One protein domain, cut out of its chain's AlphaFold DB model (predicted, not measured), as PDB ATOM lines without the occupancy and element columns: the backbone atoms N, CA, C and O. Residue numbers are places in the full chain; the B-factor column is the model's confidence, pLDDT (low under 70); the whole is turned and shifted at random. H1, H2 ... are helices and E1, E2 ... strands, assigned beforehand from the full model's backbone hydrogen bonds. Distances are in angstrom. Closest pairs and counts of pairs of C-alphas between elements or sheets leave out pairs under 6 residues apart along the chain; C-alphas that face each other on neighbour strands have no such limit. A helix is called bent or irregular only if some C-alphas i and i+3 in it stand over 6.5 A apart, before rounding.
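What this domain is: This is residues 313 to 406, 446 to 555 and 564 to 577 of the 864 residues of an uncharacterized protein of Streblomastix strix (UniProt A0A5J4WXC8). A long, narrow three-stranded sheet is sandwiched between two helices, H2 over one face and the first arm of the long helix H6 over the other. H6 is bent but runs nearly straight, its second arm continuing past the sheet, while H1 and H7 lie far out at one end of the model and the tight hairpin of E1 and E2 runs on beyond E3. The printed part has 218 residues, with seven named helices and three named strands in the order H1 E1 E2 E3 H2 H3 H4 H5 H6 H7; the sheet, E1 - E2 - E3, is antiparallel. The class is mixed, helices and strands, and the whole is loose and elongated, with a radius of gyration of the C-alphas of 21.2 A and spans of 64 by 41 by 36 A.

Where its parts are: E1 is residues 338 to 350, 36.5 A long, E2 residues 355 to 369, 41.3 A, and E3 residues 372 to 379, 23.8 A. E1 begins at C-alpha 338, (-41.780, -19.210, -56.269). E2 bends by 50 degrees at residue 361. H2 is residues 386 to 406, 29.7 A. H6, residues 523 to 551, was assigned as one helix by its hydrogen bonds but is bent, with C-alphas 537 and 540 6.5 A apart; its arms are H6a, residues 523 to 537, 20.4 A, and H6b, residues 540 to 551, 16.7 A. H1 is residues 317 to 324, H3 452 to 459, H4 481 to 485, H5 507 to 517 and H7 564 to 575, ending at C-alpha 575, (-28.720, 9.555, -47.099).

How they stand to each other: The strands form a meander, each the antiparallel neighbour of the one before. N 343 and O 362 of the hairpin E1 and E2 are 2.9 A apart, and N 365 and O 376 of the hairpin E2 and E3 2.8 A, both within hydrogen-bond range. Three layers result from helices on opposite faces: H2 at a height over the sheet of 9.3 A, H6a at 8.3 A. The closest C-alphas of H6a and E2 are those of Ala 364 and Val 532, 5.2 A. H3 touches H6b with residues 541 to 545 of H6b alone, closest at the C-alphas of Phe 459 and Ser 541, 4.9 A, at a steep tilt of 43 degrees, the same way. H4 and H6a only just touch, with 3 pairs of C-alphas within 8 A, the closest those of Leu 485 and Arg 523, 4.8 A. H5 is close to H6a but not clearly touching, with the C-alphas of Ser 517 and Tyr 526 6.2 A apart. H7 is likewise close to H6b but not clearly touching, and H1 is apart from H7. Every O i to N i+4 pair is within hydrogen-bond range in H1, H3, H4, H5, H6a, H6b and H7, and 15 of 17 in H2.

The domain as a whole: The C-alphas farthest apart are those of Asp 489 and Lys 577, 66.0 A. Residues 407 to 445 and 556 to 563 are not printed; the gaps between C-alphas are 27.6 A and 10.0 A. The links H1 to E1, H3 to H4 and H4 to H5 are long. The mean pLDDT of the printed part is 78.1, and 51 residues are under 70, among them 313 to 334 and 348 to 357.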
ATOM      1  N   ILE A 313     -25.532  -1.827 -45.612       54.50
ATOM      2  CA  ILE A 313     -26.620  -2.527 -44.900       54.50
ATOM      3  C   ILE A 313     -27.518  -3.299 -45.870       54.50
ATOM      4  O   ILE A 313     -28.094  -4.327 -45.499       54.50
ATOM      5  N   SER A 314     -27.647  -2.832 -47.115       54.81
ATOM      6  CA  SER A 314     -28.516  -3.499 -48.079       54.81
ATOM      7  C   SER A 314     -27.958  -4.829 -48.586       54.81
ATOM      8  O   SER A 314     -28.737  -5.688 -48.990       54.81
ATOM      9  N   ASN A 315     -26.630  -5.019 -48.548       56.75
ATOM     10  CA  ASN A 315     -25.920  -6.152 -49.160       56.75
ATOM     11  C   ASN A 315     -26.278  -6.397 -50.643       56.75
ATOM     12  O   ASN A 315     -25.945  -7.443 -51.202       56.75
ATOM     13  N   ASN A 316     -26.927  -5.434 -51.300       57.91
ATOM     14  CA  ASN A 316     -27.337  -5.518 -52.691       57.91
ATOM     15  C   ASN A 316     -26.318  -4.738 -53.535       57.91
ATOM     16  O   ASN A 316     -26.337  -3.511 -53.561       57.91
ATOM     17  N   LYS A 317     -25.402  -5.449 -54.210       59.28
ATOM     18  CA  LYS A 317     -24.342  -4.831 -55.032       59.28
ATOM     19  C   LYS A 317     -24.898  -3.971 -56.179       59.28
ATOM     20  O   LYS A 317     -24.282  -2.961 -56.507       59.28
ATOM     21  N   LEU A 318     -26.051  -4.331 -56.756       63.06
ATOM     22  CA  LEU A 318     -26.727  -3.509 -57.767       63.06
ATOM     23  C   LEU A 318     -27.175  -2.184 -57.144       63.06
ATOM     24  O   LEU A 318     -26.841  -1.125 -57.663       63.06
ATOM     25  N   LEU A 319     -27.824  -2.231 -55.979       63.44
ATOM     26  CA  LEU A 319     -28.197  -1.026 -55.237       63.44
ATOM     27  C   LEU A 319     -26.969  -0.197 -54.834       63.44
ATOM     28  O   LEU A 319     -26.996   1.020 -54.966       63.44
ATOM     29  N   GLN A 320     -25.875  -0.830 -54.393       61.62
ATOM     30  CA  GLN A 320     -24.619  -0.137 -54.081       61.62
ATOM     31  C   GLN A 320     -24.080   0.626 -55.297       61.62
ATOM     32  O   GLN A 320     -23.731   1.798 -55.173       61.62
ATOM     33  N   LYS A 321     -24.053  -0.020 -56.470       63.41
ATOM     34  CA  LYS A 321     -23.587   0.582 -57.723       63.41
ATOM     35  C   LYS A 321     -24.510   1.711 -58.180       63.41
ATOM     36  O   LYS A 321     -24.017   2.801 -58.429       63.41
ATOM     37  N   LEU A 322     -25.825   1.488 -58.213       63.94
ATOM     38  CA  LEU A 322     -26.814   2.496 -58.616       63.94
ATOM     39  C   LEU A 322     -26.816   3.720 -57.692       63.94
ATOM     40  O   LEU A 322     -27.003   4.843 -58.150       63.94
ATOM     41  N   VAL A 323     -26.583   3.527 -56.389       63.16
ATOM     42  CA  VAL A 323     -26.412   4.634 -55.438       63.16
ATOM     43  C   VAL A 323     -25.108   5.379 -55.706       63.16
ATOM     44  O   VAL A 323     -25.125   6.605 -55.750       63.16
ATOM     45  N   ALA A 324     -24.002   4.661 -55.927       58.53
ATOM     46  CA  ALA A 324     -22.701   5.263 -56.217       58.53
ATOM     47  C   ALA A 324     -22.670   6.026 -57.553       58.53
ATOM     48  O   ALA A 324     -21.946   7.010 -57.669       58.53
ATOM     49  N   THR A 325     -23.455   5.604 -58.550       58.78
ATOM     50  CA  THR A 325     -23.556   6.267 -59.860       58.78
ATOM     51  C   THR A 325     -24.687   7.295 -59.946       58.78
ATOM     52  O   THR A 325     -24.860   7.909 -60.995       58.78
ATOM     53  N   GLY A 326     -25.471   7.493 -58.878       60.78
ATOM     54  CA  GLY A 326     -26.621   8.408 -58.873       60.78
ATOM     55  C   GLY A 326     -27.814   7.942 -59.723       60.78
ATOM     56  O   GLY A 326     -28.735   8.713 -59.957       60.78
ATOM     57  N   GLN A 327     -27.834   6.682 -60.167       62.84
ATOM     58  CA  GLN A 327     -28.841   6.105 -61.071       62.84
ATOM     59  C   GLN A 327     -29.903   5.279 -60.331       62.84
ATOM     60  O   GLN A 327     -30.400   4.272 -60.829       62.84
ATOM     61  N   GLN A 328     -30.264   5.681 -59.114       61.84
ATOM     62  CA  GLN A 328     -31.167   4.911 -58.246       61.84
ATOM     63  C   GLN A 328     -32.566   4.694 -58.849       61.84
ATOM     64  O   GLN A 328     -33.258   3.756 -58.460       61.84
ATOM     65  N   GLU A 329     -32.969   5.536 -59.804       63.25
ATOM     66  CA  GLU A 329     -34.239   5.457 -60.537       63.25
ATOM     67  C   GLU A 329     -34.326   4.250 -61.486       63.25
ATOM     68  O   GLU A 329     -35.421   3.856 -61.872       63.25
ATOM     69  N   LEU A 330     -33.186   3.640 -61.829       63.00
ATOM     70  CA  LEU A 330     -33.103   2.453 -62.686       63.00
ATOM     71  C   LEU A 330     -33.376   1.138 -61.941       63.00
ATOM     72  O   LEU A 330     -33.429   0.080 -62.569       63.00
ATOM     73  N   LEU A 331     -33.507   1.173 -60.610       64.62
ATOM     74  CA  LEU A 331     -33.814  -0.020 -59.829       64.62
ATOM     75  C   LEU A 331     -35.265  -0.440 -60.092       64.62
ATOM     76  O   LEU A 331     -36.195   0.298 -59.774       64.62
ATOM     77  N   THR A 332     -35.455  -1.646 -60.615       61.69
ATOM     78  CA  THR A 332     -36.764  -2.293 -60.746       61.69
ATOM     79  C   THR A 332     -36.953  -3.319 -59.628       61.69
ATOM     80  O   THR A 332     -35.990  -3.919 -59.146       61.69
ATOM     81  N   HIS A 333     -38.184  -3.478 -59.139       63.25
ATOM     82  CA  HIS A 333     -38.496  -4.495 -58.127       63.25
ATOM     83  C   HIS A 333     -38.450  -5.898 -58.738       63.25
ATOM     84  O   HIS A 333     -38.697  -6.103 -59.927       63.25
ATOM     85  N   ILE A 334     -38.200  -6.888 -57.886       67.31
ATOM     86  CA  ILE A 334     -38.383  -8.295 -58.227       67.31
ATOM     87  C   ILE A 334     -39.868  -8.633 -58.043       67.31
ATOM     88  O   ILE A 334     -40.399  -8.480 -56.944       67.31
ATOM     89  N   PHE A 335     -40.532  -9.108 -59.100       72.12
ATOM     90  CA  PHE A 335     -41.944  -9.529 -59.049       72.12
ATOM     91  C   PHE A 335     -42.173 -11.013 -59.311       72.12
ATOM     92  O   PHE A 335     -43.232 -11.535 -58.968       72.12
ATOM     93  N   ASN A 336     -41.196 -11.702 -59.895       83.19
ATOM     94  CA  ASN A 336     -41.331 -13.116 -60.208       83.19
ATOM     95  C   ASN A 336     -40.621 -13.936 -59.128       83.19
ATOM     96  O   ASN A 336     -39.423 -13.753 -58.891       83.19
ATOM     97  N   TYR A 337     -41.364 -14.817 -58.464       87.38
ATOM     98  CA  TYR A 337     -40.886 -15.649 -57.360       87.38
ATOM     99  C   TYR A 337     -41.625 -16.991 -57.331       87.38
ATOM    100  O   TYR A 337     -42.573 -17.223 -58.083       87.38
ATOM    101  N   ILE A 338     -41.166 -17.897 -56.467       89.69
ATOM    102  CA  ILE A 338     -41.780 -19.210 -56.269       89.69
ATOM    103  C   ILE A 338     -42.182 -19.338 -54.804       89.69
ATOM    104  O   ILE A 338     -41.349 -19.166 -53.915       89.69
ATOM    105  N   THR A 339     -43.446 -19.651 -54.552       90.75
ATOM    106  CA  THR A 339     -43.923 -20.117 -53.250       90.75
ATOM    107  C   THR A 339     -43.946 -21.637 -53.242       90.75
ATOM    108  O   THR A 339     -44.134 -22.274 -54.279       90.75
ATOM    109  N   PHE A 340     -43.753 -22.241 -52.076       90.19
ATOM    110  CA  PHE A 340     -43.873 -23.682 -51.914       90.19
ATOM    111  C   PHE A 340     -44.425 -24.017 -50.533       90.19
ATOM    112  O   PHE A 340     -44.294 -23.221 -49.603       90.19
ATOM    113  N   ASP A 341     -45.038 -25.188 -50.426       87.31
ATOM    114  CA  ASP A 341     -45.547 -25.729 -49.173       87.31
ATOM    115  C   ASP A 341     -45.272 -27.233 -49.102       87.31
ATOM    116  O   ASP A 341     -45.468 -27.955 -50.086       87.31
ATOM    117  N   PHE A 342     -44.779 -27.685 -47.950       87.44
ATOM    118  CA  PHE A 342     -44.473 -29.087 -47.682       87.44
ATOM    119  C   PHE A 342     -45.509 -29.657 -46.729       87.44
ATOM    120  O   PHE A 342     -45.592 -29.242 -45.574       87.44
ATOM    121  N   GLU A 343     -46.191 -30.708 -47.169       87.44
ATOM    122  CA  GLU A 343     -46.975 -31.524 -46.256       87.44
ATOM    123  C   GLU A 343     -46.052 -32.538 -45.585       87.44
ATOM    124  O   GLU A 343     -45.308 -33.261 -46.256       87.44
ATOM    125  N   ILE A 344     -46.099 -32.611 -44.257       86.38
ATOM    126  CA  ILE A 344     -45.222 -33.459 -43.448       86.38
ATOM    127  C   ILE A 344     -46.036 -34.348 -42.517       86.38
ATOM    128  O   ILE A 344     -47.008 -33.923 -41.902       86.38
ATOM    129  N   VAL A 345     -45.586 -35.587 -42.347       82.69
ATOM    130  CA  VAL A 345     -46.176 -36.541 -41.404       82.69
ATOM    131  C   VAL A 345     -45.197 -36.871 -40.289       82.69
ATOM    132  O   VAL A 345     -43.980 -36.935 -40.489       82.69
ATOM    133  N   LYS A 346     -45.731 -37.079 -39.085       76.88
ATOM    134  CA  LYS A 346     -44.943 -37.510 -37.928       76.88
ATOM    135  C   LYS A 346     -44.667 -39.007 -38.020       76.88
ATOM    136  O   LYS A 346     -45.599 -39.801 -38.126       76.88
ATOM    137  N   ASN A 347     -43.394 -39.368 -37.925       77.25
ATOM    138  CA  ASN A 347     -42.907 -40.724 -37.728       77.25
ATOM    139  C   ASN A 347     -42.451 -40.874 -36.270       77.25
ATOM    140  O   ASN A 347     -41.472 -40.245 -35.861       77.25
ATOM    141  N   ILE A 348     -43.190 -41.635 -35.466       67.75
ATOM    142  CA  ILE A 348     -42.904 -41.809 -34.039       67.75
ATOM    143  C   ILE A 348     -41.855 -42.913 -33.912       67.75
ATOM    144  O   ILE A 348     -42.147 -44.078 -34.142       67.75
ATOM    145  N   MET A 349     -40.626 -42.545 -33.549       55.81
ATOM    146  CA  MET A 349     -39.522 -43.507 -33.453       55.81
ATOM    147  C   MET A 349     -39.466 -44.194 -32.083       55.81
ATOM    148  O   MET A 349     -38.895 -45.275 -31.967       55.81
ATOM    149  N   ASN A 350     -40.004 -43.555 -31.035       53.06
ATOM    150  CA  ASN A 350     -40.044 -44.110 -29.682       53.06
ATOM    151  C   ASN A 350     -41.184 -43.475 -28.857       53.06
ATOM    152  O   ASN A 350     -41.196 -42.254 -28.672       53.06
ATOM    153  N   GLU A 351     -42.129 -44.286 -28.369       52.03
ATOM    154  CA  GLU A 351     -43.317 -43.819 -27.630       52.03
ATOM    155  C   GLU A 351     -42.968 -43.225 -26.253       52.03
ATOM    156  O   GLU A 351     -43.629 -42.290 -25.807       52.03
ATOM    157  N   GLU A 352     -41.891 -43.693 -25.613       44.31
ATOM    158  CA  GLU A 352     -41.525 -43.290 -24.244       44.31
ATOM    159  C   GLU A 352     -40.836 -41.914 -24.156       44.31
ATOM    160  O   GLU A 352     -40.926 -41.248 -23.128       44.31
ATOM    161  N   ASN A 353     -40.175 -41.456 -25.229       45.66
ATOM    162  CA  ASN A 353     -39.375 -40.219 -25.229       45.66
ATOM    163  C   ASN A 353     -39.917 -39.110 -26.153       45.66
ATOM    164  O   ASN A 353     -39.244 -38.094 -26.329       45.66
ATOM    165  N   LEU A 354     -41.106 -39.274 -26.758       49.66
ATOM    166  CA  LEU A 354     -41.701 -38.295 -27.692       49.66
ATOM    167  C   LEU A 354     -40.740 -37.858 -28.825       49.66
ATOM    168  O   LEU A 354     -40.801 -36.729 -29.315       49.66
ATOM    169  N   ILE A 355     -39.848 -38.748 -29.279       48.19
ATOM    170  CA  ILE A 355     -38.952 -38.467 -30.410       48.19
ATOM    171  C   ILE A 355     -39.701 -38.805 -31.702       48.19
ATOM    172  O   ILE A 355     -39.782 -39.965 -32.110       48.19
ATOM    173  N   ALA A 356     -40.262 -37.779 -32.343       58.03
ATOM    174  CA  ALA A 356     -40.894 -37.885 -33.654       58.03
ATOM    175  C   ALA A 356     -39.988 -37.285 -34.740       58.03
ATOM    176  O   ALA A 356     -39.560 -36.134 -34.641       58.03
ATOM    177  N   GLN A 357     -39.712 -38.053 -35.794       68.06
ATOM    178  CA  GLN A 357     -39.068 -37.559 -37.007       68.06
ATOM    179  C   GLN A 357     -40.145 -37.101 -37.996       68.06
ATOM    180  O   GLN A 357     -41.122 -37.804 -38.223       68.06
ATOM    181  N   LEU A 358     -39.981 -35.927 -38.602       78.38
ATOM    182  CA  LEU A 358     -40.889 -35.451 -39.647       78.38
ATOM    183  C   LEU A 358     -40.446 -36.013 -41.000       78.38
ATOM    184  O   LEU A 358     -39.261 -35.950 -41.339       78.38
ATOM    185  N   LYS A 359     -41.387 -36.577 -41.757       80.44
ATOM    186  CA  LYS A 359     -41.161 -37.104 -43.107       80.44
ATOM    187  C   LYS A 359     -42.025 -36.329 -44.107       80.44
ATOM    188  O   LYS A 359     -43.211 -36.144 -43.835       80.44
ATOM    189  N   PRO A 360     -41.465 -35.872 -45.240       86.88
ATOM    190  CA  PRO A 360     -42.238 -35.164 -46.251       86.88
ATOM    191  C   PRO A 360     -43.177 -36.138 -46.973       86.88
ATOM    192  O   PRO A 360     -42.778 -37.221 -47.405       86.88
ATOM    193  N   LEU A 361     -44.442 -35.751 -47.069       87.94
ATOM    194  CA  LEU A 361     -45.510 -36.493 -47.731       87.94
ATOM    195  C   LEU A 361     -45.732 -35.989 -49.160       87.94
ATOM    196  O   LEU A 361     -45.939 -36.782 -50.077       87.94
ATOM    197  N   SER A 362     -45.695 -34.672 -49.343       90.31
ATOM    198  CA  SER A 362     -45.775 -34.032 -50.653       90.31
ATOM    199  C   SER A 362     -45.251 -32.603 -50.586       90.31
ATOM    200  O   SER A 362     -45.103 -32.039 -49.503       90.31
ATOM    201  N   VAL A 363     -44.988 -32.027 -51.752       92.00
ATOM    202  CA  VAL A 363     -44.608 -30.630 -51.920       92.00
ATOM    203  C   VAL A 363     -45.404 -30.028 -53.068       92.00
ATOM    204  O   VAL A 363     -45.486 -30.599 -54.159       92.00
ATOM    205  N   ALA A 364     -46.004 -28.871 -52.818       92.62
ATOM    206  CA  ALA A 364     -46.611 -28.040 -53.843       92.62
ATOM    207  C   ALA A 364     -45.778 -26.778 -54.036       92.62
ATOM    208  O   ALA A 364     -45.173 -26.264 -53.097       92.62
ATOM    209  N   SER A 365     -45.741 -26.251 -55.252       93.06
ATOM    210  CA  SER A 365     -45.123 -24.959 -55.535       93.06
ATOM    211  C   SER A 365     -45.956 -24.166 -56.523       93.06
ATOM    212  O   SER A 365     -46.567 -24.746 -57.419       93.06
ATOM    213  N   ALA A 366     -45.966 -22.846 -56.371       92.31
ATOM    214  CA  ALA A 366     -46.603 -21.923 -57.294       92.31
ATOM    215  C   ALA A 366     -45.599 -20.835 -57.694       92.31
ATOM    216  O   ALA A 366     -45.047 -20.120 -56.863       92.31
ATOM    217  N   ALA A 367     -45.329 -20.748 -58.987       90.38
ATOM    218  CA  ALA A 367     -44.391 -19.823 -59.595       90.38
ATOM    219  C   ALA A 367     -45.149 -18.692 -60.287       90.38
ATOM    220  O   ALA A 367     -46.003 -18.957 -61.140       90.38
ATOM    221  N   THR A 368     -44.810 -17.448 -59.952       86.69
ATOM    222  CA  THR A 368     -45.341 -16.246 -60.598       86.69
ATOM    223  C   THR A 368     -44.387 -15.787 -61.695       86.69
ATOM    224  O   THR A 368     -43.198 -15.577 -61.457       86.69
ATOM    225  N   LYS A 369     -44.899 -15.636 -62.918       83.88
ATOM    226  CA  LYS A 369     -44.181 -15.011 -64.033       83.88
ATOM    227  C   LYS A 369     -45.103 -14.019 -64.730       83.88
ATOM    228  O   LYS A 369     -46.030 -14.445 -65.412       83.88
ATOM    229  N   ASN A 370     -44.847 -12.719 -64.582       77.06
ATOM    230  CA  ASN A 370     -45.646 -11.635 -65.171       77.06
ATOM    231  C   ASN A 370     -47.158 -11.839 -64.931       77.06
ATOM    232  O   ASN A 370     -47.937 -11.924 -65.879       77.06
ATOM    233  N   ASP A 371     -47.539 -12.025 -63.663       74.19
ATOM    234  CA  ASP A 371     -48.908 -12.308 -63.191       74.19
ATOM    235  C   ASP A 371     -49.537 -13.641 -63.643       74.19
ATOM    236  O   ASP A 371     -50.658 -13.965 -63.251       74.19
ATOM    237  N   GLN A 372     -48.815 -14.474 -64.398       83.56
ATOM    238  CA  GLN A 372     -49.226 -15.850 -64.673       83.56
ATOM    239  C   GLN A 372     -48.706 -16.789 -63.587       83.56
ATOM    240  O   GLN A 372     -47.524 -16.767 -63.242       83.56
ATOM    241  N   ILE A 373     -49.594 -17.640 -63.068       87.31
ATOM    242  CA  ILE A 373     -49.267 -18.621 -62.034       87.31
ATOM    243  C   ILE A 373     -49.124 -19.994 -62.684       87.31
ATOM    244  O   ILE A 373     -50.034 -20.481 -63.352       87.31
ATOM    245  N   THR A 374     -47.983 -20.632 -62.453       90.38
ATOM    246  CA  THR A 374     -47.739 -22.030 -62.825       90.38
ATOM    247  C   THR A 374     -47.525 -22.849 -61.565       90.38
ATOM    248  O   THR A 374     -46.860 -22.387 -60.642       90.38
ATOM    249  N   THR A 375     -48.104 -24.046 -61.492       92.19
ATOM    250  CA  THR A 375     -48.038 -24.883 -60.290       92.19
ATOM    251  C   THR A 375     -47.283 -26.179 -60.555       92.19
ATOM    252  O   THR A 375     -47.345 -26.752 -61.643       92.19
ATOM    253  N   LEU A 376     -46.547 -26.633 -59.547       91.25
ATOM    254  CA  LEU A 376     -45.852 -27.913 -59.512       91.25
ATOM    255  C   LEU A 376     -46.322 -28.682 -58.281       91.25
ATOM    256  O   LEU A 376     -46.563 -28.088 -57.231       91.25
ATOM    257  N   TYR A 377     -46.445 -29.998 -58.403       92.88
ATOM    258  CA  TYR A 377     -46.809 -30.859 -57.289       92.88
ATOM    259  C   TYR A 377     -46.074 -32.187 -57.398       92.88
ATOM    260  O   TYR A 377     -46.133 -32.829 -58.446       92.88
ATOM    261  N   PHE A 378     -45.437 -32.592 -56.306       90.38
ATOM    262  CA  PHE A 378     -44.776 -33.883 -56.159       90.38
ATOM    263  C   PHE A 378     -45.235 -34.532 -54.858       90.38
ATOM    264  O   PHE A 378     -45.411 -33.868 -53.841       90.38
ATOM    265  N   ASP A 379     -45.428 -35.840 -54.888       88.56
ATOM    266  CA  ASP A 379     -45.785 -36.644 -53.724       88.56
ATOM    267  C   ASP A 379     -45.118 -38.016 -53.805       88.56
ATOM    268  O   ASP A 379     -44.460 -38.356 -54.788       88.56
ATOM    269  N   GLN A 380     -45.357 -38.838 -52.790       81.88
ATOM    270  CA  GLN A 380     -44.836 -40.201 -52.696       81.88
ATOM    271  C   GLN A 380     -45.215 -41.125 -53.881       81.88
ATOM    272  O   GLN A 380     -44.605 -42.182 -54.021       81.88
ATOM    273  N   ARG A 381     -46.190 -40.778 -54.748       80.81
ATOM    274  CA  ARG A 381     -46.497 -41.567 -55.966       80.81
ATOM    275  C   ARG A 381     -45.412 -41.422 -57.036       80.81
ATOM    276  O   ARG A 381     -45.329 -42.265 -57.921       80.81
ATOM    277  N   HIS A 382     -44.589 -40.379 -56.946       81.06
ATOM    278  CA  HIS A 382     -43.532 -40.069 -57.909       81.06
ATOM    279  C   HIS A 382     -42.207 -40.791 -57.610       81.06
ATOM    280  O   HIS A 382     -41.257 -40.646 -58.372       81.06
ATOM    281  N   GLY A 383     -42.153 -41.584 -56.535       78.12
ATOM    282  CA  GLY A 383     -40.946 -42.268 -56.071       78.12
ATOM    283  C   GLY A 383     -40.492 -41.767 -54.702       78.12
ATOM    284  O   GLY A 383     -40.995 -40.771 -54.180       78.12
ATOM    285  N   THR A 384     -39.546 -42.478 -54.088       75.38
ATOM    286  CA  THR A 384     -38.921 -42.050 -52.823       75.38
ATOM    287  C   THR A 384     -38.030 -40.821 -53.001       75.38
ATOM    288  O   THR A 384     -37.761 -40.131 -52.023       75.38
ATOM    289  N   ASP A 385     -37.627 -40.550 -54.241       79.88
ATOM    290  CA  ASP A 385     -36.778 -39.456 -54.714       79.88
ATOM    291  C   ASP A 385     -37.584 -38.223 -55.191       79.88
ATOM    292  O   ASP A 385     -37.106 -37.380 -55.955       79.88
ATOM    293  N   PHE A 386     -38.857 -38.104 -54.793       85.19
ATOM    294  CA  PHE A 386     -39.718 -37.015 -55.268       85.19
ATOM    295  C   PHE A 386     -39.218 -35.619 -54.849       85.19
ATOM    296  O   PHE A 386     -39.548 -34.635 -55.512       85.19
ATOM    297  N   ASN A 387     -38.430 -35.509 -53.770       83.06
ATOM    298  CA  ASN A 387     -37.836 -34.239 -53.344       83.06
ATOM    299  C   ASN A 387     -36.734 -33.802 -54.315       83.06
ATOM    300  O   ASN A 387     -36.666 -32.635 -54.688       83.06
ATOM    301  N   GLU A 388     -35.902 -34.742 -54.752       81.19
ATOM    302  CA  GLU A 388     -34.835 -34.560 -55.727       81.19
ATOM    303  C   GLU A 388     -35.433 -34.193 -57.089       81.19
ATOM    304  O   GLU A 388     -35.034 -33.201 -57.703       81.19
ATOM    305  N   GLN A 389     -36.470 -34.918 -57.523       81.25
ATOM    306  CA  GLN A 389     -37.217 -34.593 -58.742       81.25
ATOM    307  C   GLN A 389     -37.841 -33.191 -58.677       81.25
ATOM    308  O   GLN A 389     -37.758 -32.430 -59.650       81.25
ATOM    309  N   TRP A 390     -38.433 -32.829 -57.534       88.88
ATOM    310  CA  TRP A 390     -38.983 -31.496 -57.303       88.88
ATOM    311  C   TRP A 390     -37.901 -30.416 -57.386       88.88
ATOM    312  O   TRP A 390     -38.086 -29.457 -58.135       88.88
ATOM    313  N   ILE A 391     -36.756 -30.579 -56.708       84.50
ATOM    314  CA  ILE A 391     -35.631 -29.627 -56.760       84.50
ATOM    315  C   ILE A 391     -35.142 -29.450 -58.205       84.50
ATOM    316  O   ILE A 391     -35.005 -28.320 -58.674       84.50
ATOM    317  N   CYS A 392     -34.956 -30.538 -58.953       79.81
ATOM    318  CA  CYS A 392     -34.536 -30.485 -60.356       79.81
ATOM    319  C   CYS A 392     -35.517 -29.697 -61.244       79.81
ATOM    320  O   CYS A 392     -35.105 -28.934 -62.122       79.81
ATOM    321  N   GLN A 393     -36.825 -29.856 -61.032       84.94
ATOM    322  CA  GLN A 393     -37.842 -29.080 -61.755       84.94
ATOM    323  C   GLN A 393     -37.914 -27.629 -61.272       84.94
ATOM    324  O   GLN A 393     -38.141 -26.722 -62.076       84.94
ATOM    325  N   LEU A 394     -37.656 -27.395 -59.986       87.56
ATOM    326  CA  LEU A 394     -37.605 -26.068 -59.390       87.56
ATOM    327  C   LEU A 394     -36.506 -25.214 -60.036       87.56
ATOM    328  O   LEU A 394     -36.786 -24.077 -60.398       87.56
ATOM    329  N   PHE A 395     -35.310 -25.765 -60.284       83.75
ATOM    330  CA  PHE A 395     -34.240 -25.062 -61.011       83.75
ATOM    331  C   PHE A 395     -34.652 -24.665 -62.439       83.75
ATOM    332  O   PHE A 395     -34.411 -23.532 -62.859       83.75
ATOM    333  N   LYS A 396     -35.359 -25.539 -63.169       84.94
ATOM    334  CA  LYS A 396     -35.864 -25.227 -64.521       84.94
ATOM    335  C   LYS A 396     -36.864 -24.071 -64.514       84.94
ATOM    336  O   LYS A 396     -36.837 -23.213 -65.397       84.94
ATOM    337  N   VAL A 397     -37.773 -24.056 -63.539       87.62
ATOM    338  CA  VAL A 397     -38.747 -22.967 -63.377       87.62
ATOM    339  C   VAL A 397     -38.054 -21.686 -62.916       87.62
ATOM    340  O   VAL A 397     -38.322 -20.618 -63.467       87.62
ATOM    341  N   ALA A 398     -37.114 -21.792 -61.977       86.12
ATOM    342  CA  ALA A 398     -36.337 -20.672 -61.469       86.12
ATOM    343  C   ALA A 398     -35.501 -19.995 -62.560       86.12
ATOM    344  O   ALA A 398     -35.473 -18.771 -62.588       86.12
ATOM    345  N   SER A 399     -34.918 -20.741 -63.509       83.44
ATOM    346  CA  SER A 399     -34.211 -20.158 -64.664       83.44
ATOM    347  C   SER A 399     -35.124 -19.216 -65.455       83.44
ATOM    348  O   SER A 399     -34.806 -18.047 -65.652       83.44
ATOM    349  N   LYS A 400     -36.333 -19.680 -65.804       86.12
ATOM    350  CA  LYS A 400     -37.320 -18.889 -66.565       86.12
ATOM    351  C   LYS A 400     -37.822 -17.655 -65.813       86.12
ATOM    352  O   LYS A 400     -38.264 -16.694 -66.452       86.12
ATOM    353  N   ILE A 401     -37.858 -17.727 -64.485       84.88
ATOM    354  CA  ILE A 401     -38.226 -16.626 -63.586       84.88
ATOM    355  C   ILE A 401     -37.081 -15.623 -63.485       84.88
ATOM    356  O   ILE A 401     -37.311 -14.421 -63.590       84.88
ATOM    357  N   ASN A 402     -35.854 -16.113 -63.319       79.56
ATOM    358  CA  ASN A 402     -34.652 -15.300 -63.224       79.56
ATOM    359  C   ASN A 402     -34.428 -14.507 -64.516       79.56
ATOM    360  O   ASN A 402     -34.257 -13.297 -64.451       79.56
ATOM    361  N   GLU A 403     -34.561 -15.146 -65.681       79.88
ATOM    362  CA  GLU A 403     -34.541 -14.477 -66.989       79.88
ATOM    363  C   GLU A 403     -35.580 -13.346 -67.076       79.88
ATOM    364  O   GLU A 403     -35.270 -12.248 -67.530       79.88
ATOM    365  N   ALA A 404     -36.808 -13.584 -66.595       79.38
ATOM    366  CA  ALA A 404     -37.875 -12.580 -66.604       79.38
ATOM    367  C   ALA A 404     -37.614 -11.418 -65.630       79.38
ATOM    368  O   ALA A 404     -38.031 -10.289 -65.880       79.38
ATOM    369  N   ASN A 405     -36.928 -11.678 -64.515       76.44
ATOM    370  CA  ASN A 405     -36.484 -10.631 -63.598       76.44
ATOM    371  C   ASN A 405     -35.309  -9.837 -64.191       76.44
ATOM    372  O   ASN A 405     -35.303  -8.614 -64.095       76.44
ATOM    373  N   GLN A 406     -34.350 -10.501 -64.845       68.94
ATOM    374  CA  GLN A 406     -33.198  -9.862 -65.487       68.94
ATOM    375  C   GLN A 406     -33.596  -8.988 -66.678       68.94
ATOM    376  O   GLN A 406     -33.049  -7.902 -66.826       68.94
ATOM    377  N   ILE A 446     -43.376 -10.686 -41.109       71.81
ATOM    378  CA  ILE A 446     -44.551 -10.377 -40.294       71.81
ATOM    379  C   ILE A 446     -44.271 -10.610 -38.802       71.81
ATOM    380  O   ILE A 446     -43.277 -11.239 -38.443       71.81
ATOM    381  N   PRO A 447     -45.105 -10.080 -37.888       65.62
ATOM    382  CA  PRO A 447     -44.887 -10.244 -36.459       65.62
ATOM    383  C   PRO A 447     -44.899 -11.722 -36.050       65.62
ATOM    384  O   PRO A 447     -45.654 -12.506 -36.640       65.62
ATOM    385  N   PRO A 448     -44.131 -12.097 -35.011       59.25
ATOM    386  CA  PRO A 448     -44.114 -13.462 -34.504       59.25
ATOM    387  C   PRO A 448     -45.521 -13.914 -34.087       59.25
ATOM    388  O   PRO A 448     -46.344 -13.102 -33.661       59.25
ATOM    389  N   ASN A 449     -45.779 -15.220 -34.201       60.97
ATOM    390  CA  ASN A 449     -47.048 -15.882 -33.868       60.97
ATOM    391  C   ASN A 449     -48.239 -15.562 -34.794       60.97
ATOM    392  O   ASN A 449     -49.382 -15.796 -34.404       60.97
ATOM    393  N   ASN A 450     -48.008 -15.060 -36.015       66.75
ATOM    394  CA  ASN A 450     -49.063 -15.036 -37.032       66.75
ATOM    395  C   ASN A 450     -49.162 -16.387 -37.752       66.75
ATOM    396  O   ASN A 450     -48.154 -16.989 -38.115       66.75
ATOM    397  N   THR A 451     -50.389 -16.840 -37.996       74.25
ATOM    398  CA  THR A 451     -50.660 -17.993 -38.869       74.25
ATOM    399  C   THR A 451     -50.729 -17.562 -40.334       74.25
ATOM    400  O   THR A 451     -51.020 -16.402 -40.629       74.25
ATOM    401  N   LEU A 452     -50.555 -18.507 -41.266       74.69
ATOM    402  CA  LEU A 452     -50.776 -18.262 -42.698       74.69
ATOM    403  C   LEU A 452     -52.171 -17.663 -42.974       74.69
ATOM    404  O   LEU A 452     -52.303 -16.727 -43.755       74.69
ATOM    405  N   LYS A 453     -53.208 -18.133 -42.265       75.75
ATOM    406  CA  LYS A 453     -54.576 -17.594 -42.361       75.75
ATOM    407  C   LYS A 453     -54.621 -16.106 -41.990       75.75
ATOM    408  O   LYS A 453     -55.119 -15.298 -42.763       75.75
ATOM    409  N   GLN A 454     -54.025 -15.735 -40.856       76.94
ATOM    410  CA  GLN A 454     -53.951 -14.336 -40.416       76.94
ATOM    411  C   GLN A 454     -53.113 -13.465 -41.358       76.94
ATOM    412  O   GLN A 454     -53.398 -12.278 -41.503       76.94
ATOM    413  N   PHE A 455     -52.077 -14.029 -41.984       79.12
ATOM    414  CA  PHE A 455     -51.297 -13.334 -43.004       79.12
ATOM    415  C   PHE A 455     -52.166 -12.991 -44.219       79.12
ATOM    416  O   PHE A 455     -52.225 -11.827 -44.617       79.12
ATOM    417  N   ILE A 456     -52.906 -13.972 -44.738       78.44
ATOM    418  CA  ILE A 456     -53.802 -13.789 -45.885       78.44
ATOM    419  C   ILE A 456     -54.926 -12.800 -45.558       78.44
ATOM    420  O   ILE A 456     -55.203 -11.907 -46.350       78.44
ATOM    421  N   GLU A 457     -55.534 -12.894 -44.375       77.56
ATOM    422  CA  GLU A 457     -56.600 -11.978 -43.944       77.56
ATOM    423  C   GLU A 457     -56.122 -10.526 -43.816       77.56
ATOM    424  O   GLU A 457     -56.846  -9.601 -44.183       77.56
ATOM    425  N   LYS A 458     -54.905 -10.306 -43.301       74.88
ATOM    426  CA  LYS A 458     -54.366  -8.959 -43.052       74.88
ATOM    427  C   LYS A 458     -53.749  -8.309 -44.288       74.88
ATOM    428  O   LYS A 458     -53.804  -7.085 -44.407       74.88
ATOM    429  N   PHE A 459     -53.127  -9.098 -45.163       76.50
ATOM    430  CA  PHE A 459     -52.351  -8.599 -46.303       76.50
ATOM    431  C   PHE A 459     -52.954  -8.959 -47.665       76.50
ATOM    432  O   PHE A 459     -52.471  -8.472 -48.681       76.50
ATOM    433  N   GLY A 460     -54.006  -9.777 -47.722       71.31
ATOM    434  CA  GLY A 460     -54.732 -10.073 -48.957       71.31
ATOM    435  C   GLY A 460     -55.536  -8.883 -49.493       71.31
ATOM    436  O   GLY A 460     -55.905  -7.960 -48.766       71.31
ATOM    437  N   THR A 461     -55.826  -8.907 -50.792       64.25
ATOM    438  CA  THR A 461     -56.603  -7.866 -51.476       64.25
ATOM    439  C   THR A 461     -58.082  -7.941 -51.082       64.25
ATOM    440  O   THR A 461     -58.722  -8.983 -51.253       64.25
ATOM    441  N   LYS A 462     -58.664  -6.830 -50.597       54.09
ATOM    442  CA  LYS A 462     -60.109  -6.730 -50.304       54.09
ATOM    443  C   LYS A 462     -60.919  -7.126 -51.551       54.09
ATOM    444  O   LYS A 462     -60.833  -6.461 -52.576       54.09
ATOM    445  N   GLY A 463     -61.696  -8.208 -51.454       48.28
ATOM    446  CA  GLY A 463     -62.551  -8.721 -52.536       48.28
ATOM    447  C   GLY A 463     -62.052  -9.999 -53.223       48.28
ATOM    448  O   GLY A 463     -62.867 -10.709 -53.805       48.28
ATOM    449  N   ILE A 464     -60.768 -10.362 -53.095       53.53
ATOM    450  CA  ILE A 464     -60.235 -11.636 -53.606       53.53
ATOM    451  C   ILE A 464     -60.168 -12.636 -52.448       53.53
ATOM    452  O   ILE A 464     -59.178 -12.714 -51.724       53.53
ATOM    453  N   LYS A 465     -61.239 -13.411 -52.247       48.81
ATOM    454  CA  LYS A 465     -61.265 -14.516 -51.272       48.81
ATOM    455  C   LYS A 465     -60.568 -15.755 -51.847       48.81
ATOM    456  O   LYS A 465     -61.220 -16.748 -52.151       48.81
ATOM    457  N   LEU A 466     -59.243 -15.728 -51.962       53.22
ATOM    458  CA  LEU A 466     -58.487 -16.982 -51.910       53.22
ATOM    459  C   LEU A 466     -58.381 -17.365 -50.433       53.22
ATOM    460  O   LEU A 466     -57.485 -16.920 -49.723       53.22
ATOM    461  N   THR A 467     -59.368 -18.110 -49.935       61.03
ATOM    462  CA  THR A 467     -59.325 -18.649 -48.573       61.03
ATOM    463  C   THR A 467     -58.338 -19.808 -48.527       61.03
ATOM    464  O   THR A 467     -58.355 -20.665 -49.419       61.03
ATOM    465  N   LYS A 468     -57.493 -19.828 -47.485       69.00
ATOM    466  CA  LYS A 468     -56.686 -20.998 -47.115       69.00
ATOM    467  C   LYS A 468     -57.582 -22.243 -47.135       69.00
ATOM    468  O   LYS A 468     -58.728 -22.157 -46.681       69.00
ATOM    469  N   GLY A 469     -57.094 -23.355 -47.680       70.62
ATOM    470  CA  GLY A 469     -57.854 -24.601 -47.644       70.62
ATOM    471  C   GLY A 469     -58.022 -25.120 -46.209       70.62
ATOM    472  O   GLY A 469     -57.397 -24.616 -45.271       70.62
ATOM    473  N   ILE A 470     -58.866 -26.132 -46.022       81.81
ATOM    474  CA  ILE A 470     -59.050 -26.800 -44.728       81.81
ATOM    475  C   ILE A 470     -58.741 -28.273 -44.937       81.81
ATOM    476  O   ILE A 470     -59.419 -28.929 -45.718       81.81
ATOM    477  N   PHE A 471     -57.732 -28.792 -44.240       86.06
ATOM    478  CA  PHE A 471     -57.361 -30.197 -44.330       86.06
ATOM    479  C   PHE A 471     -57.284 -30.839 -42.932       86.06
ATOM    480  O   PHE A 471     -56.633 -30.293 -42.037       86.06
ATOM    481  N   PRO A 472     -57.964 -31.976 -42.701       84.44
ATOM    482  CA  PRO A 472     -57.877 -32.713 -41.439       84.44
ATOM    483  C   PRO A 472     -56.535 -33.448 -41.291       84.44
ATOM    484  O   PRO A 472     -56.303 -34.460 -41.942       84.44
ATOM    485  N   HIS A 473     -55.648 -32.971 -40.411       79.75
ATOM    486  CA  HIS A 473     -54.335 -33.604 -40.167       79.75
ATOM    487  C   HIS A 473     -54.317 -34.562 -38.956       79.75
ATOM    488  O   HIS A 473     -53.285 -35.160 -38.658       79.75
ATOM    489  N   GLY A 474     -55.414 -34.669 -38.196       77.00
ATOM    490  CA  GLY A 474     -55.440 -35.381 -36.912       77.00
ATOM    491  C   GLY A 474     -55.528 -36.907 -37.024       77.00
ATOM    492  O   GLY A 474     -55.195 -37.608 -36.067       77.00
ATOM    493  N   SER A 475     -55.942 -37.423 -38.181       77.25
ATOM    494  CA  SER A 475     -56.327 -38.825 -38.384       77.25
ATOM    495  C   SER A 475     -55.234 -39.734 -38.953       77.25
ATOM    496  O   SER A 475     -55.427 -40.951 -39.012       77.25
ATOM    497  N   PHE A 476     -54.074 -39.195 -39.352       83.69
ATOM    498  CA  PHE A 476     -53.005 -40.004 -39.944       83.69
ATOM    499  C   PHE A 476     -51.582 -39.609 -39.525       83.69
ATOM    500  O   PHE A 476     -51.297 -38.493 -39.096       83.69
ATOM    501  N   ASN A 477     -50.674 -40.576 -39.638       84.25
ATOM    502  CA  ASN A 477     -49.250 -40.498 -39.338       84.25
ATOM    503  C   ASN A 477     -48.437 -41.254 -40.409       84.25
ATOM    504  O   ASN A 477     -48.986 -41.734 -41.401       84.25
ATOM    505  N   TYR A 478     -47.122 -41.365 -40.217       81.75
ATOM    506  CA  TYR A 478     -46.242 -42.056 -41.167       81.75
ATOM    507  C   TYR A 478     -46.614 -43.529 -41.427       81.75
ATOM    508  O   TYR A 478     -46.370 -44.027 -42.524       81.75
ATOM    509  N   ASP A 479     -47.246 -44.212 -40.474       82.12
ATOM    510  CA  ASP A 479     -47.549 -45.642 -40.590       82.12
ATOM    511  C   ASP A 479     -48.849 -45.903 -41.360       82.12
ATOM    512  O   ASP A 479     -48.963 -46.900 -42.074       82.12
ATOM    513  N   ASN A 480     -49.838 -45.007 -41.244       86.56
ATOM    514  CA  ASN A 480     -51.180 -45.231 -41.789       86.56
ATOM    515  C   ASN A 480     -51.591 -44.278 -42.928       86.56
ATOM    516  O   ASN A 480     -52.645 -44.499 -43.529       86.56
ATOM    517  N   TYR A 481     -50.784 -43.262 -43.275       86.62
ATOM    518  CA  TYR A 481     -51.181 -42.241 -44.259       86.62
ATOM    519  C   TYR A 481     -51.621 -42.826 -45.605       86.62
ATOM    520  O   TYR A 481     -52.585 -42.341 -46.186       86.62
ATOM    521  N   LYS A 482     -50.964 -43.889 -46.097       86.56
ATOM    522  CA  LYS A 482     -51.314 -44.512 -47.387       86.56
ATOM    523  C   LYS A 482     -52.746 -45.043 -47.385       86.56
ATOM    524  O   LYS A 482     -53.486 -44.794 -48.326       86.56
ATOM    525  N   LEU A 483     -53.126 -45.739 -46.312       88.62
ATOM    526  CA  LEU A 483     -54.461 -46.308 -46.154       88.62
ATOM    527  C   LEU A 483     -55.508 -45.202 -45.995       88.62
ATOM    528  O   LEU A 483     -56.555 -45.245 -46.636       88.62
ATOM    529  N   VAL A 484     -55.214 -44.205 -45.158       89.44
ATOM    530  CA  VAL A 484     -56.150 -43.121 -44.844       89.44
ATOM    531  C   VAL A 484     -56.397 -42.228 -46.057       89.44
ATOM    532  O   VAL A 484     -57.545 -41.878 -46.316       89.44
ATOM    533  N   LEU A 485     -55.353 -41.882 -46.816       89.25
ATOM    534  CA  LEU A 485     -55.458 -40.987 -47.972       89.25
ATOM    535  C   LEU A 485     -56.031 -41.674 -49.220       89.25
ATOM    536  O   LEU A 485     -56.580 -40.988 -50.079       89.25
ATOM    537  N   SER A 486     -55.967 -43.009 -49.310       88.81
ATOM    538  CA  SER A 486     -56.594 -43.762 -50.409       88.81
ATOM    539  C   SER A 486     -58.118 -43.885 -50.302       88.81
ATOM    540  O   SER A 486     -58.754 -44.353 -51.240       88.81
ATOM    541  N   GLN A 487     -58.713 -43.504 -49.166       90.88
ATOM    542  CA  GLN A 487     -60.161 -43.595 -48.968       90.88
ATOM    543  C   GLN A 487     -60.905 -42.515 -49.767       90.88
ATOM    544  O   GLN A 487     -60.453 -41.370 -49.863       90.88
ATOM    545  N   SER A 488     -62.063 -42.899 -50.307       88.81
ATOM    546  CA  SER A 488     -63.007 -42.027 -51.017       88.81
ATOM    547  C   SER A 488     -63.977 -41.301 -50.083       88.81
ATOM    548  O   SER A 488     -64.512 -40.255 -50.437       88.81
ATOM    549  N   ASP A 489     -64.212 -41.841 -48.887       89.56
ATOM    550  CA  ASP A 489     -65.122 -41.239 -47.913       89.56
ATOM    551  C   ASP A 489     -64.517 -39.954 -47.334       89.56
ATOM    552  O   ASP A 489     -63.304 -39.856 -47.143       89.56
ATOM    553  N   ALA A 490     -65.339 -38.967 -46.981       88.38
ATOM    554  CA  ALA A 490     -64.844 -37.758 -46.325       88.38
ATOM    555  C   ALA A 490     -64.270 -38.063 -44.925       88.38
ATOM    556  O   ALA A 490     -64.669 -39.028 -44.270       88.38
ATOM    557  N   PHE A 491     -63.320 -37.249 -44.456       90.94
ATOM    558  CA  PHE A 491     -62.928 -37.217 -43.046       90.94
ATOM    559  C   PHE A 491     -64.107 -36.810 -42.160       90.94
ATOM    560  O   PHE A 491     -64.909 -35.960 -42.555       90.94
ATOM    561  N   THR A 492     -64.181 -37.371 -40.953       89.44
ATOM    562  CA  THR A 492     -65.137 -36.912 -39.942       89.44
ATOM    563  C   THR A 492     -64.637 -35.637 -39.264       89.44
ATOM    564  O   THR A 492     -63.488 -35.213 -39.416       89.44
ATOM    565  N   LYS A 493     -65.494 -34.992 -38.468       86.75
ATOM    566  CA  LYS A 493     -65.068 -33.825 -37.692       86.75
ATOM    567  C   LYS A 493     -64.046 -34.214 -36.619       86.75
ATOM    568  O   LYS A 493     -63.141 -33.431 -36.338       86.75
ATOM    569  N   GLU A 494     -64.144 -35.399 -36.013       84.56
ATOM    570  CA  GLU A 494     -63.157 -35.852 -35.020       84.56
ATOM    571  C   GLU A 494     -61.754 -36.025 -35.618       84.56
ATOM    572  O   GLU A 494     -60.769 -35.744 -34.936       84.56
ATOM    573  N   ASP A 495     -61.658 -36.372 -36.905       85.06
ATOM    574  CA  ASP A 495     -60.388 -36.523 -37.629       85.06
ATOM    575  C   ASP A 495     -59.572 -35.219 -37.718       85.06
ATOM    576  O   ASP A 495     -58.376 -35.236 -38.014       85.06
ATOM    577  N   SER A 496     -60.202 -34.075 -37.440       82.94
ATOM    578  CA  SER A 496     -59.567 -32.751 -37.437       82.94
ATOM    579  C   SER A 496     -59.052 -32.316 -36.057       82.94
ATOM    580  O   SER A 496     -58.488 -31.227 -35.923       82.94
ATOM    581  N   TYR A 497     -59.226 -33.137 -35.015       81.38
ATOM    582  CA  TYR A 497     -58.833 -32.780 -33.654       81.38
ATOM    583  C   TYR A 497     -57.308 -32.679 -33.494       81.38
ATOM    584  O   TYR A 497     -56.557 -33.631 -33.722       81.38
ATOM    585  N   SER A 498     -56.838 -31.517 -33.030       76.44
ATOM    586  CA  SER A 498     -55.428 -31.275 -32.728       76.44
ATOM    587  C   SER A 498     -55.148 -31.465 -31.239       76.44
ATOM    588  O   SER A 498     -55.470 -30.598 -30.427       76.44
ATOM    589  N   LYS A 499     -54.438 -32.549 -30.892       70.44
ATOM    590  CA  LYS A 499     -53.936 -32.796 -29.522       70.44
ATOM    591  C   LYS A 499     -53.014 -31.683 -29.004       70.44
ATOM    592  O   LYS A 499     -52.916 -31.488 -27.801       70.44
ATOM    593  N   LEU A 500     -52.312 -30.976 -29.896       65.12
ATOM    594  CA  LEU A 500     -51.363 -29.917 -29.524       65.12
ATOM    595  C   LEU A 500     -52.062 -28.628 -29.095       65.12
ATOM    596  O   LEU A 500     -51.617 -27.969 -28.162       65.12
ATOM    597  N   ASN A 501     -53.137 -28.268 -29.794       68.31
ATOM    598  CA  ASN A 501     -53.873 -27.033 -29.535       68.31
ATOM    599  C   ASN A 501     -55.110 -27.259 -28.662       68.31
ATOM    600  O   ASN A 501     -55.817 -26.291 -28.388       68.31
ATOM    601  N   ASP A 502     -55.377 -28.517 -28.298       76.31
ATOM    602  CA  ASP A 502     -56.592 -28.999 -27.637       76.31
ATOM    603  C   ASP A 502     -57.868 -28.396 -28.247       76.31
ATOM    604  O   ASP A 502     -58.734 -27.836 -27.576       76.31
ATOM    605  N   LYS A 503     -57.926 -28.415 -29.584       80.44
ATOM    606  CA  LYS A 503     -58.980 -27.770 -30.370       80.44
ATOM    607  C   LYS A 503     -59.328 -28.597 -31.595       80.44
ATOM    608  O   LYS A 503     -58.454 -29.187 -32.232       80.44
ATOM    609  N   ASN A 504     -60.612 -28.576 -31.932       82.50
ATOM    610  CA  ASN A 504     -61.138 -29.061 -33.198       82.50
ATOM    611  C   ASN A 504     -61.523 -27.866 -34.094       82.50
ATOM    612  O   ASN A 504     -61.650 -26.741 -33.601       82.50
ATOM    613  N   ILE A 505     -61.698 -28.104 -35.391       83.50
ATOM    614  CA  ILE A 505     -62.205 -27.107 -36.342       83.50
ATOM    615  C   ILE A 505     -63.656 -26.723 -36.015       83.50
ATOM    616  O   ILE A 505     -64.398 -27.490 -35.386       83.50
ATOM    617  N   SER A 506     -64.066 -25.519 -36.425       85.94
ATOM    618  CA  SER A 506     -65.449 -25.065 -36.231       85.94
ATOM    619  C   SER A 506     -66.432 -25.832 -37.128       85.94
ATOM    620  O   SER A 506     -66.041 -26.459 -38.113       85.94
ATOM    621  N   ASP A 507     -67.731 -25.782 -36.809       86.50
ATOM    622  CA  ASP A 507     -68.768 -26.375 -37.672       86.50
ATOM    623  C   ASP A 507     -68.802 -25.728 -39.062       86.50
ATOM    624  O   ASP A 507     -68.997 -26.405 -40.069       86.50
ATOM    625  N   GLU A 508     -68.556 -24.420 -39.134       86.12
ATOM    626  CA  GLU A 508     -68.469 -23.679 -40.395       86.12
ATOM    627  C   GLU A 508     -67.279 -24.148 -41.243       86.12
ATOM    628  O   GLU A 508     -67.423 -24.378 -42.442       86.12
ATOM    629  N   GLU A 509     -66.114 -24.336 -40.616       84.69
ATOM    630  CA  GLU A 509     -64.896 -24.826 -41.267       84.69
ATOM    631  C   GLU A 509     -65.060 -26.269 -41.765       84.69
ATOM    632  O   GLU A 509     -64.674 -26.586 -42.890       84.69
ATOM    633  N   TYR A 510     -65.700 -27.132 -40.974       87.94
ATOM    634  CA  TYR A 510     -65.984 -28.505 -41.391       87.94
ATOM    635  C   TYR A 510     -66.966 -28.567 -42.569       87.94
ATOM    636  O   TYR A 510     -66.734 -29.307 -43.523       87.94
ATOM    637  N   ASN A 511     -68.020 -27.746 -42.564       87.31
ATOM    638  CA  ASN A 511     -68.967 -27.683 -43.682       87.31
ATOM    639  C   ASN A 511     -68.306 -27.197 -44.982       87.31
ATOM    640  O   ASN A 511     -68.633 -27.690 -46.061       87.31
ATOM    641  N   LEU A 512     -67.358 -26.257 -44.890       86.19
ATOM    642  CA  LEU A 512     -66.552 -25.824 -46.035       86.19
ATOM    643  C   LEU A 512     -65.686 -26.965 -46.579       86.19
ATOM    644  O   LEU A 512     -65.682 -27.193 -47.786       86.19
ATOM    645  N   TYR A 513     -65.006 -27.706 -45.697       88.75
ATOM    646  CA  TYR A 513     -64.237 -28.892 -46.079       88.75
ATOM    647  C   TYR A 513     -65.116 -29.930 -46.793       88.75
ATOM    648  O   TYR A 513     -64.759 -30.380 -47.880       88.75
ATOM    649  N   ILE A 514     -66.280 -30.273 -46.227       88.19
ATOM    650  CA  ILE A 514     -67.187 -31.266 -46.815       88.19
ATOM    651  C   ILE A 514     -67.603 -30.843 -48.222       88.19
ATOM    652  O   ILE A 514     -67.430 -31.624 -49.155       88.19
ATOM    653  N   ASN A 515     -68.059 -29.601 -48.398       88.12
ATOM    654  CA  ASN A 515     -68.468 -29.098 -49.709       88.12
ATOM    655  C   ASN A 515     -67.322 -29.149 -50.732       88.12
ATOM    656  O   ASN A 515     -67.529 -29.623 -51.849       88.12
ATOM    657  N   ASP A 516     -66.115 -28.725 -50.351       86.81
ATOM    658  CA  ASP A 516     -64.957 -28.731 -51.250       86.81
ATOM    659  C   ASP A 516     -64.519 -30.168 -51.595       86.81
ATOM    660  O   ASP A 516     -64.252 -30.460 -52.763       86.81
ATOM    661  N   SER A 517     -64.494 -31.077 -50.611       88.56
ATOM    662  CA  SER A 517     -64.003 -32.457 -50.755       88.56
ATOM    663  C   SER A 517     -64.816 -33.309 -51.736       88.56
ATOM    664  O   SER A 517     -64.251 -34.187 -52.379       88.56
ATOM    665  N   THR A 518     -66.108 -33.007 -51.932       89.62
ATOM    666  CA  THR A 518     -66.980 -33.746 -52.872       89.62
ATOM    667  C   THR A 518     -66.537 -33.664 -54.333       89.62
ATOM    668  O   THR A 518     -66.948 -34.487 -55.147       89.62
ATOM    669  N   ASN A 519     -65.686 -32.693 -54.674       90.88
ATOM    670  CA  ASN A 519     -65.164 -32.519 -56.028       90.88
ATOM    671  C   ASN A 519     -63.969 -33.436 -56.348       90.88
ATOM    672  O   ASN A 519     -63.409 -33.338 -57.440       90.88
ATOM    673  N   PHE A 520     -63.551 -34.290 -55.410       91.75
ATOM    674  CA  PHE A 520     -62.356 -35.124 -55.527       91.75
ATOM    675  C   PHE A 520     -62.697 -36.594 -55.278       91.75
ATOM    676  O   PHE A 520     -63.540 -36.916 -54.448       91.75
ATOM    677  N   GLU A 521     -62.034 -37.489 -56.008       89.12
ATOM    678  CA  GLU A 521     -62.308 -38.932 -55.956       89.12
ATOM    679  C   GLU A 521     -61.863 -39.571 -54.634       89.12
ATOM    680  O   GLU A 521     -62.499 -40.493 -54.125       89.12
ATOM    681  N   ASN A 522     -60.759 -39.083 -54.073       89.75
ATOM    682  CA  ASN A 522     -60.167 -39.591 -52.845       89.75
ATOM    683  C   ASN A 522     -59.503 -38.459 -52.048       89.75
ATOM    684  O   ASN A 522     -59.239 -37.361 -52.552       89.75
ATOM    685  N   ARG A 523     -59.198 -38.748 -50.781       90.94
ATOM    686  CA  ARG A 523     -58.560 -37.793 -49.861       90.94
ATOM    687  C   ARG A 523     -57.174 -37.342 -50.326       90.94
ATOM    688  O   ARG A 523     -56.766 -36.228 -50.001       90.94
ATOM    689  N   GLN A 524     -56.447 -38.159 -51.088       88.94
ATOM    690  CA  GLN A 524     -55.134 -37.799 -51.626       88.94
ATOM    691  C   GLN A 524     -55.223 -36.738 -52.733       88.94
ATOM    692  O   GLN A 524     -54.410 -35.813 -52.771       88.94
ATOM    693  N   ASP A 525     -56.212 -36.827 -53.619       90.06
ATOM    694  CA  ASP A 525     -56.426 -35.822 -54.660       90.06
ATOM    695  C   ASP A 525     -56.949 -34.510 -54.060       90.06
ATOM    696  O   ASP A 525     -56.545 -33.428 -54.500       90.06
ATOM    697  N   TYR A 526     -57.731 -34.594 -52.977       91.31
ATOM    698  CA  TYR A 526     -58.051 -33.424 -52.158       91.31
ATOM    699  C   TYR A 526     -56.801 -32.816 -51.503       91.31
ATOM    700  O   TYR A 526     -56.622 -31.602 -51.570       91.31
ATOM    701  N   LEU A 527     -55.894 -33.631 -50.944       89.38
ATOM    702  CA  LEU A 527     -54.624 -33.155 -50.376       89.38
ATOM    703  C   LEU A 527     -53.770 -32.422 -51.424       89.38
ATOM    704  O   LEU A 527     -53.203 -31.367 -51.143       89.38
ATOM    705  N   LYS A 528     -53.708 -32.940 -52.656       90.62
ATOM    706  CA  LYS A 528     -53.030 -32.262 -53.769       90.62
ATOM    707  C   LYS A 528     -53.642 -30.891 -54.048       90.62
ATOM    708  O   LYS A 528     -52.910 -29.909 -54.169       90.62
ATOM    709  N   HIS A 529     -54.968 -30.817 -54.157       89.38
ATOM    710  CA  HIS A 529     -55.664 -29.548 -54.356       89.38
ATOM    711  C   HIS A 529     -55.411 -28.573 -53.200       89.38
ATOM    712  O   HIS A 529     -55.110 -27.405 -53.444       89.38
ATOM    713  N   TYR A 530     -55.480 -29.065 -51.962       88.56
ATOM    714  CA  TYR A 530     -55.210 -28.313 -50.742       88.56
ATOM    715  C   TYR A 530     -53.800 -27.701 -50.749       88.56
ATOM    716  O   TYR A 530     -53.678 -26.481 -50.667       88.56
ATOM    717  N   ASN A 531     -52.752 -28.500 -50.971       88.69
ATOM    718  CA  ASN A 531     -51.367 -28.011 -50.963       88.69
ATOM    719  C   ASN A 531     -51.101 -26.998 -52.083       88.69
ATOM    720  O   ASN A 531     -50.435 -25.983 -51.878       88.69
ATOM    721  N   VAL A 532     -51.643 -27.236 -53.284       89.50
ATOM    722  CA  VAL A 532     -51.520 -26.283 -54.400       89.50
ATOM    723  C   VAL A 532     -52.242 -24.973 -54.081       89.50
ATOM    724  O   VAL A 532     -51.725 -23.895 -54.386       89.50
ATOM    725  N   ARG A 533     -53.418 -25.042 -53.447       86.06
ATOM    726  CA  ARG A 533     -54.172 -23.865 -53.006       86.06
ATOM    727  C   ARG A 533     -53.421 -23.090 -51.928       86.06
ATOM    728  O   ARG A 533     -53.343 -21.869 -52.046       86.06
ATOM    729  N   ASP A 534     -52.821 -23.763 -50.950       84.56
ATOM    730  CA  ASP A 534     -52.035 -23.128 -49.886       84.56
ATOM    731  C   ASP A 534     -50.766 -22.457 -50.445       84.56
ATOM    732  O   ASP A 534     -50.514 -21.285 -50.153       84.56
ATOM    733  N   ALA A 535     -50.050 -23.104 -51.373       87.25
ATOM    734  CA  ALA A 535     -48.932 -22.480 -52.089       87.25
ATOM    735  C   ALA A 535     -49.372 -21.243 -52.905       87.25
ATOM    736  O   ALA A 535     -48.688 -20.217 -52.913       87.25
ATOM    737  N   THR A 536     -50.533 -21.308 -53.564       88.25
ATOM    738  CA  THR A 536     -51.031 -20.242 -54.454       88.25
ATOM    739  C   THR A 536     -51.632 -19.059 -53.690       88.25
ATOM    740  O   THR A 536     -51.453 -17.908 -54.085       88.25
ATOM    741  N   CYS A 537     -52.336 -19.302 -52.582       84.00
ATOM    742  CA  CYS A 537     -53.055 -18.256 -51.850       84.00
ATOM    743  C   CYS A 537     -52.123 -17.206 -51.221       84.00
ATOM    744  O   CYS A 537     -52.530 -16.060 -51.029       84.00
ATOM    745  N   MET A 538     -50.855 -17.564 -50.983       83.44
ATOM    746  CA  MET A 538     -49.815 -16.648 -50.507       83.44
ATOM    747  C   MET A 538     -49.466 -15.545 -51.513       83.44
ATOM    748  O   MET A 538     -49.095 -14.448 -51.094       83.44
ATOM    749  N   ILE A 539     -49.594 -15.806 -52.818       86.69
ATOM    750  CA  ILE A 539     -49.102 -14.926 -53.890       86.69
ATOM    751  C   ILE A 539     -49.708 -13.524 -53.798       86.69
ATOM    752  O   ILE A 539     -48.988 -12.533 -53.840       86.69
ATOM    753  N   ASN A 540     -51.023 -13.410 -53.599       83.88
ATOM    754  CA  ASN A 540     -51.675 -12.098 -53.546       83.88
ATOM    755  C   ASN A 540     -51.193 -11.259 -52.359       83.88
ATOM    756  O   ASN A 540     -50.928 -10.066 -52.506       83.88
ATOM    757  N   SER A 541     -51.058 -11.883 -51.189       83.88
ATOM    758  CA  SER A 541     -50.572 -11.211 -49.984       83.88
ATOM    759  C   SER A 541     -49.099 -10.819 -50.106       83.88
ATOM    760  O   SER A 541     -48.725  -9.729 -49.677       83.88
ATOM    761  N   ILE A 542     -48.273 -11.665 -50.732       86.56
ATOM    762  CA  ILE A 542     -46.868 -11.355 -51.025       86.56
ATOM    763  C   ILE A 542     -46.775 -10.205 -52.034       86.56
ATOM    764  O   ILE A 542     -46.056  -9.248 -51.772       86.56
ATOM    765  N   ASN A 543     -47.540 -10.232 -53.129       85.25
ATOM    766  CA  ASN A 543     -47.567  -9.158 -54.131       85.25
ATOM    767  C   ASN A 543     -47.948  -7.812 -53.511       85.25
ATOM    768  O   ASN A 543     -47.281  -6.808 -53.750       85.25
ATOM    769  N   HIS A 544     -48.983  -7.793 -52.669       83.19
ATOM    770  CA  HIS A 544     -49.393  -6.581 -51.969       83.19
ATOM    771  C   HIS A 544     -48.301  -6.080 -51.010       83.19
ATOM    772  O   HIS A 544     -48.042  -4.879 -50.941       83.19
ATOM    773  N   LEU A 545     -47.607  -6.983 -50.307       83.56
ATOM    774  CA  LEU A 545     -46.505  -6.615 -49.417       83.56
ATOM    775  C   LEU A 545     -45.278  -6.101 -50.188       83.56
ATOM    776  O   LEU A 545     -44.675  -5.113 -49.763       83.56
ATOM    777  N   ILE A 546     -44.945  -6.704 -51.335       84.06
ATOM    778  CA  ILE A 546     -43.917  -6.207 -52.258       84.06
ATOM    779  C   ILE A 546     -44.286  -4.794 -52.714       84.06
ATOM    780  O   ILE A 546     -43.451  -3.898 -52.632       84.06
ATOM    781  N   GLN A 547     -45.539  -4.568 -53.119       83.31
ATOM    782  CA  GLN A 547     -46.017  -3.262 -53.569       83.31
ATOM    783  C   GLN A 547     -45.903  -2.195 -52.473       83.31
ATOM    784  O   GLN A 547     -45.293  -1.155 -52.710       83.31
ATOM    785  N   ILE A 548     -46.424  -2.451 -51.267       81.94
ATOM    786  CA  ILE A 548     -46.337  -1.498 -50.148       81.94
ATOM    787  C   ILE A 548     -44.868  -1.238 -49.768       81.94
ATOM    788  O   ILE A 548     -44.488  -0.104 -49.487       81.94
ATOM    789  N   THR A 549     -44.013  -2.266 -49.787       81.56
ATOM    790  CA  THR A 549     -42.576  -2.098 -49.511       81.56
ATOM    791  C   THR A 549     -41.891  -1.257 -50.592       81.56
ATOM    792  O   THR A 549     -41.029  -0.426 -50.293       81.56
ATOM    793  N   TRP A 550     -42.307  -1.427 -51.845       81.75
ATOM    794  CA  TRP A 550     -41.785  -0.676 -52.977       81.75
ATOM    795  C   TRP A 550     -42.237   0.789 -52.994       81.75
ATOM    796  O   TRP A 550     -41.480   1.642 -53.453       81.75
ATOM    797  N   GLU A 551     -43.405   1.126 -52.433       81.12
ATOM    798  CA  GLU A 551     -43.795   2.530 -52.192       81.12
ATOM    799  C   GLU A 551     -42.772   3.261 -51.301       81.12
ATOM    800  O   GLU A 551     -42.539   4.458 -51.465       81.12
ATOM    801  N   GLU A 552     -42.103   2.532 -50.403       74.25
ATOM    802  CA  GLU A 552     -40.982   3.029 -49.591       74.25
ATOM    803  C   GLU A 552     -39.614   2.856 -50.280       74.25
ATOM    804  O   GLU A 552     -38.559   3.074 -49.677       74.25
ATOM    805  N   LYS A 553     -39.621   2.474 -51.563       73.19
ATOM    806  CA  LYS A 553     -38.454   2.178 -52.401       73.19
ATOM    807  C   LYS A 553     -37.514   1.137 -51.772       73.19
ATOM    808  O   LYS A 553     -36.289   1.292 -51.869       73.19
ATOM    809  N   GLY A 554     -38.075   0.136 -51.092       72.44
ATOM    810  CA  GLY A 554     -37.363  -1.021 -50.549       72.44
ATOM    811  C   GLY A 554     -37.614  -2.282 -51.377       72.44
ATOM    812  O   GLY A 554     -38.721  -2.496 -51.861       72.44
ATOM    813  N   ASP A 555     -36.598  -3.134 -51.518       74.38
ATOM    814  CA  ASP A 555     -36.727  -4.449 -52.158       74.38
ATOM    815  C   ASP A 555     -36.985  -5.524 -51.091       74.38
ATOM    816  O   ASP A 555     -36.091  -5.876 -50.317       74.38
ATOM    817  N   GLN A 564     -34.568  -5.871 -41.694       74.94
ATOM    818  CA  GLN A 564     -33.618  -5.432 -42.711       74.94
ATOM    819  C   GLN A 564     -34.250  -4.412 -43.661       74.94
ATOM    820  O   GLN A 564     -33.616  -3.393 -43.924       74.94
ATOM    821  N   ILE A 565     -35.497  -4.633 -44.096       78.38
ATOM    822  CA  ILE A 565     -36.262  -3.656 -44.890       78.38
ATOM    823  C   ILE A 565     -36.351  -2.326 -44.136       78.38
ATOM    824  O   ILE A 565     -35.983  -1.279 -44.662       78.38
ATOM    825  N   ALA A 566     -36.773  -2.371 -42.872       80.12
ATOM    826  CA  ALA A 566     -36.918  -1.191 -42.031       80.12
ATOM    827  C   ALA A 566     -35.594  -0.433 -41.858       80.12
ATOM    828  O   ALA A 566     -35.558   0.791 -41.973       80.12
ATOM    829  N   SER A 567     -34.495  -1.163 -41.645       78.00
ATOM    830  CA  SER A 567     -33.155  -0.575 -41.584       78.00
ATOM    831  C   SER A 567     -32.792   0.097 -42.913       78.00
ATOM    832  O   SER A 567     -32.372   1.249 -42.912       78.00
ATOM    833  N   GLN A 568     -32.995  -0.575 -44.051       75.38
ATOM    834  CA  GLN A 568     -32.710   0.009 -45.364       75.38
ATOM    835  C   GLN A 568     -33.496   1.302 -45.594       75.38
ATOM    836  O   GLN A 568     -32.881   2.298 -45.960       75.38
ATOM    837  N   ILE A 569     -34.807   1.317 -45.327       78.25
ATOM    838  CA  ILE A 569     -35.656   2.510 -45.478       78.25
ATOM    839  C   ILE A 569     -35.168   3.642 -44.563       78.25
ATOM    840  O   ILE A 569     -35.000   4.770 -45.028       78.25
ATOM    841  N   LYS A 570     -34.881   3.343 -43.285       81.06
ATOM    842  CA  LYS A 570     -34.357   4.321 -42.316       81.06
ATOM    843  C   LYS A 570     -33.083   4.981 -42.824       81.06
ATOM    844  O   LYS A 570     -33.027   6.203 -42.930       81.06
ATOM    845  N   TYR A 571     -32.065   4.184 -43.145       76.31
ATOM    846  CA  TYR A 571     -30.783   4.735 -43.572       76.31
ATOM    847  C   TYR A 571     -30.920   5.441 -44.921       76.31
ATOM    848  O   TYR A 571     -30.405   6.543 -45.057       76.31
ATOM    849  N   LYS A 572     -31.673   4.887 -45.880       73.94
ATOM    850  CA  LYS A 572     -31.938   5.527 -47.177       73.94
ATOM    851  C   LYS A 572     -32.382   6.974 -47.023       73.94
ATOM    852  O   LYS A 572     -31.749   7.856 -47.587       73.94
ATOM    853  N   GLN A 573     -33.421   7.216 -46.224       72.38
ATOM    854  CA  GLN A 573     -33.979   8.555 -46.033       72.38
ATOM    855  C   GLN A 573     -32.981   9.529 -45.394       72.38
ATOM    856  O   GLN A 573     -32.999  10.720 -45.700       72.38
ATOM    857  N   CYS A 574     -32.069   9.046 -44.548       67.31
ATOM    858  CA  CYS A 574     -30.987   9.872 -44.009       67.31
ATOM    859  C   CYS A 574     -29.951  10.245 -45.075       67.31
ATOM    860  O   CYS A 574     -29.422  11.355 -45.049       67.31
ATOM    861  N   TYR A 575     -29.672   9.334 -46.011       63.44
ATOM    862  CA  TYR A 575     -28.720   9.555 -47.099       63.44
ATOM    863  C   TYR A 575     -29.332  10.243 -48.328       63.44
ATOM    864  O   TYR A 575     -28.577  10.707 -49.172       63.44
ATOM    865  N   GLU A 576     -30.658  10.390 -48.431       62.53
ATOM    866  CA  GLU A 576     -31.298  11.150 -49.523       62.53
ATOM    867  C   GLU A 576     -30.859  12.624 -49.554       62.53
ATOM    868  O   GLU A 576     -30.857  13.243 -50.614       62.53
ATOM    869  N   LYS A 577     -30.448  13.186 -48.408       55.78
ATOM    870  CA  LYS A 577     -29.908  14.554 -48.293       55.78
ATOM    871  C   LYS A 577     -28.376  14.609 -48.310       55.78
ATOM    872  O   LYS A 577     -27.804  15.678 -48.100       55.78
TER     873      LYS A 577